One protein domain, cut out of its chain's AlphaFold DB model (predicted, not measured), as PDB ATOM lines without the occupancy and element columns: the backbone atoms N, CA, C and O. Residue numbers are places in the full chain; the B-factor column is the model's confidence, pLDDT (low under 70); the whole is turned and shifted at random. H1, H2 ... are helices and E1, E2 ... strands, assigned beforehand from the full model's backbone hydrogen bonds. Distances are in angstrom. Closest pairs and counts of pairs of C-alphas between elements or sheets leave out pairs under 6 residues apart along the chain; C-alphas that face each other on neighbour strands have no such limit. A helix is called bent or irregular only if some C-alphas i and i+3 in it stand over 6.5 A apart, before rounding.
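What this domain is: This is residues 14 to 60 of the 488 residues of an uncharacterized protein of Paramecium tetraurelia (UniProt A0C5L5). A small, mainly looped head, with the short helix H1 at its far end, runs into a helical arm, H2, whose residues 52 to 58 stick out with the tail 59 to 60. The stretch 14 to 28 has no named element and loops through the head; its residues 14 to 15 pair with E1. The printed part has 47 residues, in the order H1, E1, H2, mostly helix. It is loose, with a radius of gyration of the C-alphas of 12.0 A, and elongated, spanning 37 by 20 by 17 A.

How they stand to each other: Residues 14 to 15 pair antiparallel with residues 42 to 43 of E1, residues 42 to 44, which pairs with no named strand. H1, residues 29 to 35, is apart from E1 and from H2, residues 45 to 58. E1 and H2 meet only through their tight link. Every O i to N i+4 pair is within hydrogen-bond range in H1, and 8 of 10 in H2.

Where its parts are: H1 begins at C-alpha 29 (148.391, 199.260, 191.427) and measures 9.9 A; E1 measures 6.7 A. H2 measures 20.3 A and ends at C-alpha 58 (151.651, 177.730, 212.706). It is only just irregular: C-alphas 46 and 49 are 7.0 A apart.

The domain as a whole: The C-alphas farthest apart, of Glu 34 and Lys 60, are 37.4 A apart. The printed part has no cut. Residues 22 to 23 have pLDDT under 70.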
ATOM      1  N   ILE A  14     146.381 193.694 199.241       95.31
ATOM      2  CA  ILE A  14     145.649 193.915 200.486       95.31
ATOM      3  C   ILE A  14     146.533 194.667 201.479       95.31
ATOM      4  O   ILE A  14     147.638 194.225 201.786       95.31
ATOM      5  N   CYS A  15     146.022 195.772 202.020       94.25
ATOM      6  CA  CYS A  15     146.697 196.558 203.045       94.25
ATOM      7  C   CYS A  15     146.456 196.006 204.460       94.25
ATOM      8  O   CYS A  15     145.312 195.866 204.915       94.25
ATOM      9  N   LEU A  16     147.545 195.744 205.183       91.62
ATOM     10  CA  LEU A  16     147.564 195.277 206.569       91.62
ATOM     11  C   LEU A  16     147.865 196.367 207.600       91.62
ATOM     12  O   LEU A  16     147.718 196.099 208.791       91.62
ATOM     13  N   ALA A  17     148.244 197.575 207.184       90.44
ATOM     14  CA  ALA A  17     148.682 198.613 208.111       90.44
ATOM     15  C   ALA A  17     147.620 198.906 209.203       90.44
ATOM     16  O   ALA A  17     146.408 198.878 208.925       90.44
ATOM     17  N   PRO A  18     148.044 199.178 210.455       85.19
ATOM     18  CA  PRO A  18     147.167 199.392 211.610       85.19
ATOM     19  C   PRO A  18     146.548 200.803 211.632       85.19
ATOM     20  O   PRO A  18     146.418 201.429 212.677       85.19
ATOM     21  N   HIS A  19     146.150 201.316 210.472       83.81
ATOM     22  CA  HIS A  19     145.426 202.576 210.323       83.81
ATOM     23  C   HIS A  19     143.992 202.337 209.833       83.81
ATOM     24  O   HIS A  19     143.665 201.285 209.271       83.81
ATOM     25  N   LYS A  20     143.120 203.329 210.031       74.38
ATOM     26  CA  LYS A  20     141.771 203.325 209.460       74.38
ATOM     27  C   LYS A  20     141.866 203.728 207.987       74.38
ATOM     28  O   LYS A  20     141.760 204.909 207.678       74.38
ATOM     29  N   CYS A  21     142.055 202.763 207.083       75.94
ATOM     30  CA  CYS A  21     141.848 203.011 205.654       75.94
ATOM     31  C   CYS A  21     140.403 203.493 205.485       75.94
ATOM     32  O   CYS A  21     139.481 202.689 205.628       75.94
ATOM     33  N   GLN A  22     140.191 204.781 205.208       65.62
ATOM     34  CA  GLN A  22     138.838 205.307 205.010       65.62
ATOM     35  C   GLN A  22     138.129 204.591 203.844       65.62
ATOM     36  O   GLN A  22     136.918 204.405 203.905       65.62
ATOM     37  N   ASN A  23     138.885 204.073 202.862       58.84
ATOM     38  CA  ASN A  23     138.352 203.641 201.567       58.84
ATOM     39  C   ASN A  23     138.792 202.235 201.093       58.84
ATOM     40  O   ASN A  23     139.026 202.017 199.913       58.84
ATOM     41  N   GLN A  24     138.748 201.238 201.988       72.56
ATOM     42  CA  GLN A  24     138.921 199.793 201.713       72.56
ATOM     43  C   GLN A  24     140.375 199.297 201.629       72.56
ATOM     44  O   GLN A  24     141.232 199.856 200.963       72.56
ATOM     45  N   ARG A  25     140.645 198.155 202.278       91.69
ATOM     46  CA  ARG A  25     141.965 197.493 202.305       91.69
ATOM     47  C   ARG A  25     142.373 196.852 200.971       91.69
ATOM     48  O   ARG A  25     143.404 196.197 200.930       91.69
ATOM     49  N   LYS A  26     141.554 196.956 199.923       94.19
ATOM     50  CA  LYS A  26     141.737 196.292 198.625       94.19
ATOM     51  C   LYS A  26     142.270 197.314 197.626       94.19
ATOM     52  O   LYS A  26     141.548 198.250 197.308       94.19
ATOM     53  N   LEU A  27     143.493 197.129 197.141       93.62
ATOM     54  CA  LEU A  27     144.192 198.111 196.311       93.62
ATOM     55  C   LEU A  27     144.526 197.516 194.935       93.62
ATOM     56  O   LEU A  27     145.031 196.395 194.848       93.62
ATOM     57  N   CYS A  28     144.239 198.259 193.863       95.00
ATOM     58  CA  CYS A  28     144.920 198.083 192.575       95.00
ATOM     59  C   CYS A  28     146.268 198.820 192.588       95.00
ATOM     60  O   CYS A  28     146.576 199.522 193.551       95.00
ATOM     61  N   ASP A  29     147.046 198.684 191.518       94.69
ATOM     62  CA  ASP A  29     148.391 199.260 191.427       94.69
ATOM     63  C   ASP A  29     148.383 200.797 191.538       94.69
ATOM     64  O   ASP A  29     149.206 201.360 192.254       94.69
ATOM     65  N   GLU A  30     147.403 201.471 190.929       93.62
ATOM     66  CA  GLU A  30     147.218 202.931 191.032       93.62
ATOM     67  C   GLU A  30     146.835 203.361 192.453       93.62
ATOM     68  O   GLU A  30     147.498 204.208 193.050       93.62
ATOM     69  N   CYS A  31     145.830 202.707 193.051       92.44
ATOM     70  CA  CYS A  31     145.451 202.982 194.438       92.44
ATOM     71  C   CYS A  31     146.609 202.730 195.403       92.44
ATOM     72  O   CYS A  31     146.683 203.390 196.427       92.44
ATOM     73  N   PHE A  32     147.487 201.765 195.121       91.69
ATOM     74  CA  PHE A  32     148.663 201.517 195.946       91.69
ATOM     75  C   PHE A  32     149.605 202.729 195.964       91.69
ATOM     76  O   PHE A  32     149.984 203.160 197.053       91.69
ATOM     77  N   GLN A  33     149.925 203.300 194.797       92.00
ATOM     78  CA  GLN A  33     150.798 204.477 194.699       92.00
ATOM     79  C   GLN A  33     150.223 205.669 195.473       92.00
ATOM     80  O   GLN A  33     150.943 206.367 196.181       92.00
ATOM     81  N   GLU A  34     148.906 205.857 195.397       91.19
ATOM     82  CA  GLU A  34     148.203 206.942 196.084       91.19
ATOM     83  C   GLU A  34     148.006 206.684 197.586       91.19
ATOM     84  O   GLU A  34     147.899 207.628 198.369       91.19
ATOM     85  N   HIS A  35     147.952 205.417 198.018       88.88
ATOM     86  CA  HIS A  35     147.673 205.071 199.413       88.88
ATOM     87  C   HIS A  35     148.830 205.430 200.354       88.88
ATOM     88  O   HIS A  35     148.602 205.587 201.552       88.88
ATOM     89  N   GLY A  36     150.057 205.549 199.828       88.94
ATOM     90  CA  GLY A  36     151.232 205.981 200.592       88.94
ATOM     91  C   GLY A  36     151.644 205.025 201.717       88.94
ATOM     92  O   GLY A  36     152.318 205.432 202.660       88.94
ATOM     93  N   VAL A  37     151.218 203.760 201.653       89.69
ATOM     94  CA  VAL A  37     151.555 202.743 202.656       89.69
ATOM     95  C   VAL A  37     152.863 202.059 202.285       89.69
ATOM     96  O   VAL A  37     153.066 201.663 201.138       89.69
ATOM     97  N   GLU A  38     153.734 201.872 203.274       93.56
ATOM     98  CA  GLU A  38     154.989 201.146 203.093       93.56
ATOM     99  C   GLU A  38     154.744 199.723 202.570       93.56
ATOM    100  O   GLU A  38     153.858 199.004 203.045       93.56
ATOM    101  N   VAL A  39     155.587 199.285 201.631       93.06
ATOM    102  CA  VAL A  39     155.460 197.996 200.925       93.06
ATOM    103  C   VAL A  39     155.358 196.801 201.882       93.06
ATOM    104  O   VAL A  39     154.664 195.831 201.590       93.06
ATOM    105  N   GLN A  40     155.972 196.881 203.065       93.75
ATOM    106  CA  GLN A  40     155.933 195.821 204.079       93.75
ATOM    107  C   GLN A  40     154.533 195.521 204.644       93.75
ATOM    108  O   GLN A  40     154.295 194.426 205.153       93.75
ATOM    109  N   PHE A  41     153.591 196.461 204.539       93.75
ATOM    110  CA  PHE A  41     152.204 196.263 204.967       93.75
ATOM    111  C   PHE A  41     151.284 195.819 203.827       93.75
ATOM    112  O   PHE A  41     150.063 195.803 204.002       93.75
ATOM    113  N   LEU A  42     151.833 195.469 202.664       93.50
ATOM    114  CA  LEU A  42     151.065 195.051 201.500       93.50
ATOM    115  C   LEU A  42     151.278 193.573 201.219       93.50
ATOM    116  O   LEU A  42     152.399 193.077 201.150       93.50
ATOM    117  N   ILE A  43     150.169 192.870 201.026       95.06
ATOM    118  CA  ILE A  43     150.176 191.464 200.640       95.06
ATOM    119  C   ILE A  43     149.535 191.327 199.260       95.06
ATOM    120  O   ILE A  43     148.395 191.768 199.094       95.06
ATOM    121  N   PRO A  44     150.199 190.679 198.286       96.00
ATOM    122  CA  PRO A  44     149.565 190.315 197.026       96.00
ATOM    123  C   PRO A  44     148.319 189.466 197.280       96.00
ATOM    124  O   PRO A  44     148.369 188.484 198.027       96.00
ATOM    125  N   ILE A  45     147.198 189.798 196.642       93.12
ATOM    126  CA  ILE A  45     145.916 189.115 196.874       93.12
ATOM    127  C   ILE A  45     146.016 187.604 196.611       93.12
ATOM    128  O   ILE A  45     145.466 186.809 197.372       93.12
ATOM    129  N   ASN A  46     146.806 187.215 195.606       90.88
ATOM    130  CA  ASN A  46     147.052 185.820 195.236       90.88
ATOM    131  C   ASN A  46     147.859 185.055 196.305       90.88
ATOM    132  O   ASN A  46     147.768 183.835 196.379       90.88
ATOM    133  N   GLY A  47     148.617 185.756 197.158       89.81
ATOM    134  CA  GLY A  47     149.397 185.172 198.254       89.81
ATOM    135  C   GLY A  47     148.694 185.197 199.616       89.81
ATOM    136  O   GLY A  47     149.092 184.466 200.523       89.81
ATOM    137  N   LEU A  48     147.633 185.997 199.779       90.94
ATOM    138  CA  LEU A  48     146.952 186.164 201.068       90.94
ATOM    139  C   LEU A  48     146.418 184.839 201.617       90.94
ATOM    140  O   LEU A  48     146.572 184.560 202.804       90.94
ATOM    141  N   GLN A  49     145.800 184.017 200.765       87.31
ATOM    142  CA  GLN A  49     145.223 182.746 201.197       87.31
ATOM    143  C   GLN A  49     146.297 181.799 201.746       87.31
ATOM    144  O   GLN A  49     146.066 181.153 202.767       87.31
ATOM    145  N   GLU A  50     147.471 181.749 201.120       91.75
ATOM    146  CA  GLU A  50     148.585 180.915 201.577       91.75
ATOM    147  C   GLU A  50     149.204 181.450 202.871       91.75
ATOM    148  O   GLU A  50     149.486 180.672 203.780       91.75
ATOM    149  N   ILE A  51     149.316 182.772 203.029       91.38
ATOM    150  CA  ILE A  51     149.784 183.388 204.282       91.38
ATOM    151  C   ILE A  51     148.813 183.099 205.432       91.38
ATOM    152  O   ILE A  51     149.244 182.730 206.526       91.38
ATOM    153  N   VAL A  52     147.503 183.209 205.189       88.62
ATOM    154  CA  VAL A  52     146.475 182.858 206.178       88.62
ATOM    155  C   VAL A  52     146.552 181.369 206.509       88.62
ATOM    156  O   VAL A  52     146.670 181.027 207.681       88.62
ATOM    157  N   LYS A  53     146.570 180.472 205.514       85.69
ATOM    158  CA  LYS A  53     146.713 179.021 205.744       85.69
ATOM    159  C   LYS A  53     147.962 178.695 206.562       85.69
ATOM    160  O   LYS A  53     147.859 177.956 207.537       85.69
ATOM    161  N   LYS A  54     149.110 179.285 206.217       91.62
ATOM    162  CA  LYS A  54     150.370 179.110 206.947       91.62
ATOM    163  C   LYS A  54     150.236 179.573 208.395       91.62
ATOM    164  O   LYS A  54     150.612 178.835 209.297       91.62
ATOM    165  N   LYS A  55     149.626 180.735 208.650       90.44
ATOM    166  CA  LYS A  55     149.362 181.212 210.019       90.44
ATOM    167  C   LYS A  55     148.422 180.289 210.795       90.44
ATOM    168  O   LYS A  55     148.665 180.027 211.968       90.44
ATOM    169  N   PHE A  56     147.388 179.749 210.153       84.19
ATOM    170  CA  PHE A  56     146.503 178.754 210.767       84.19
ATOM    171  C   PHE A  56     147.239 177.451 211.118       84.19
ATOM    172  O   PHE A  56     146.960 176.861 212.163       84.19
ATOM    173  N   GLN A  57     148.185 177.021 210.275       85.94
ATOM    174  CA  GLN A  57     149.048 175.863 210.525       85.94
ATOM    175  C   GLN A  57     150.060 176.131 211.650       85.94
ATOM    176  O   GLN A  57     150.193 175.300 212.543       85.94
ATOM    177  N   GLU A  58     150.718 177.295 211.652       89.19
ATOM    178  CA  GLU A  58     151.651 177.730 212.706       89.19
ATOM    179  C   GLU A  58     150.966 177.774 214.079       89.19
ATOM    180  O   GLU A  58     151.522 177.304 215.068       89.19
ATOM    181  N   LEU A  59     149.733 178.286 214.130       87.56
ATOM    182  CA  LEU A  59     148.927 178.346 215.351       87.56
ATOM    183  C   LEU A  59     148.270 177.007 215.714       87.56
ATOM    184  O   LEU A  59     147.589 176.932 216.734       87.56
ATOM    185  N   LYS A  60     148.423 175.971 214.876       86.31
ATOM    186  CA  LYS A  60     147.781 174.657 215.032       86.31
ATOM    187  C   LYS A  60     146.271 174.746 215.298       86.31
ATOM    188  O   LYS A  60     145.699 173.882 215.950       86.31
TER     189      LYS A  60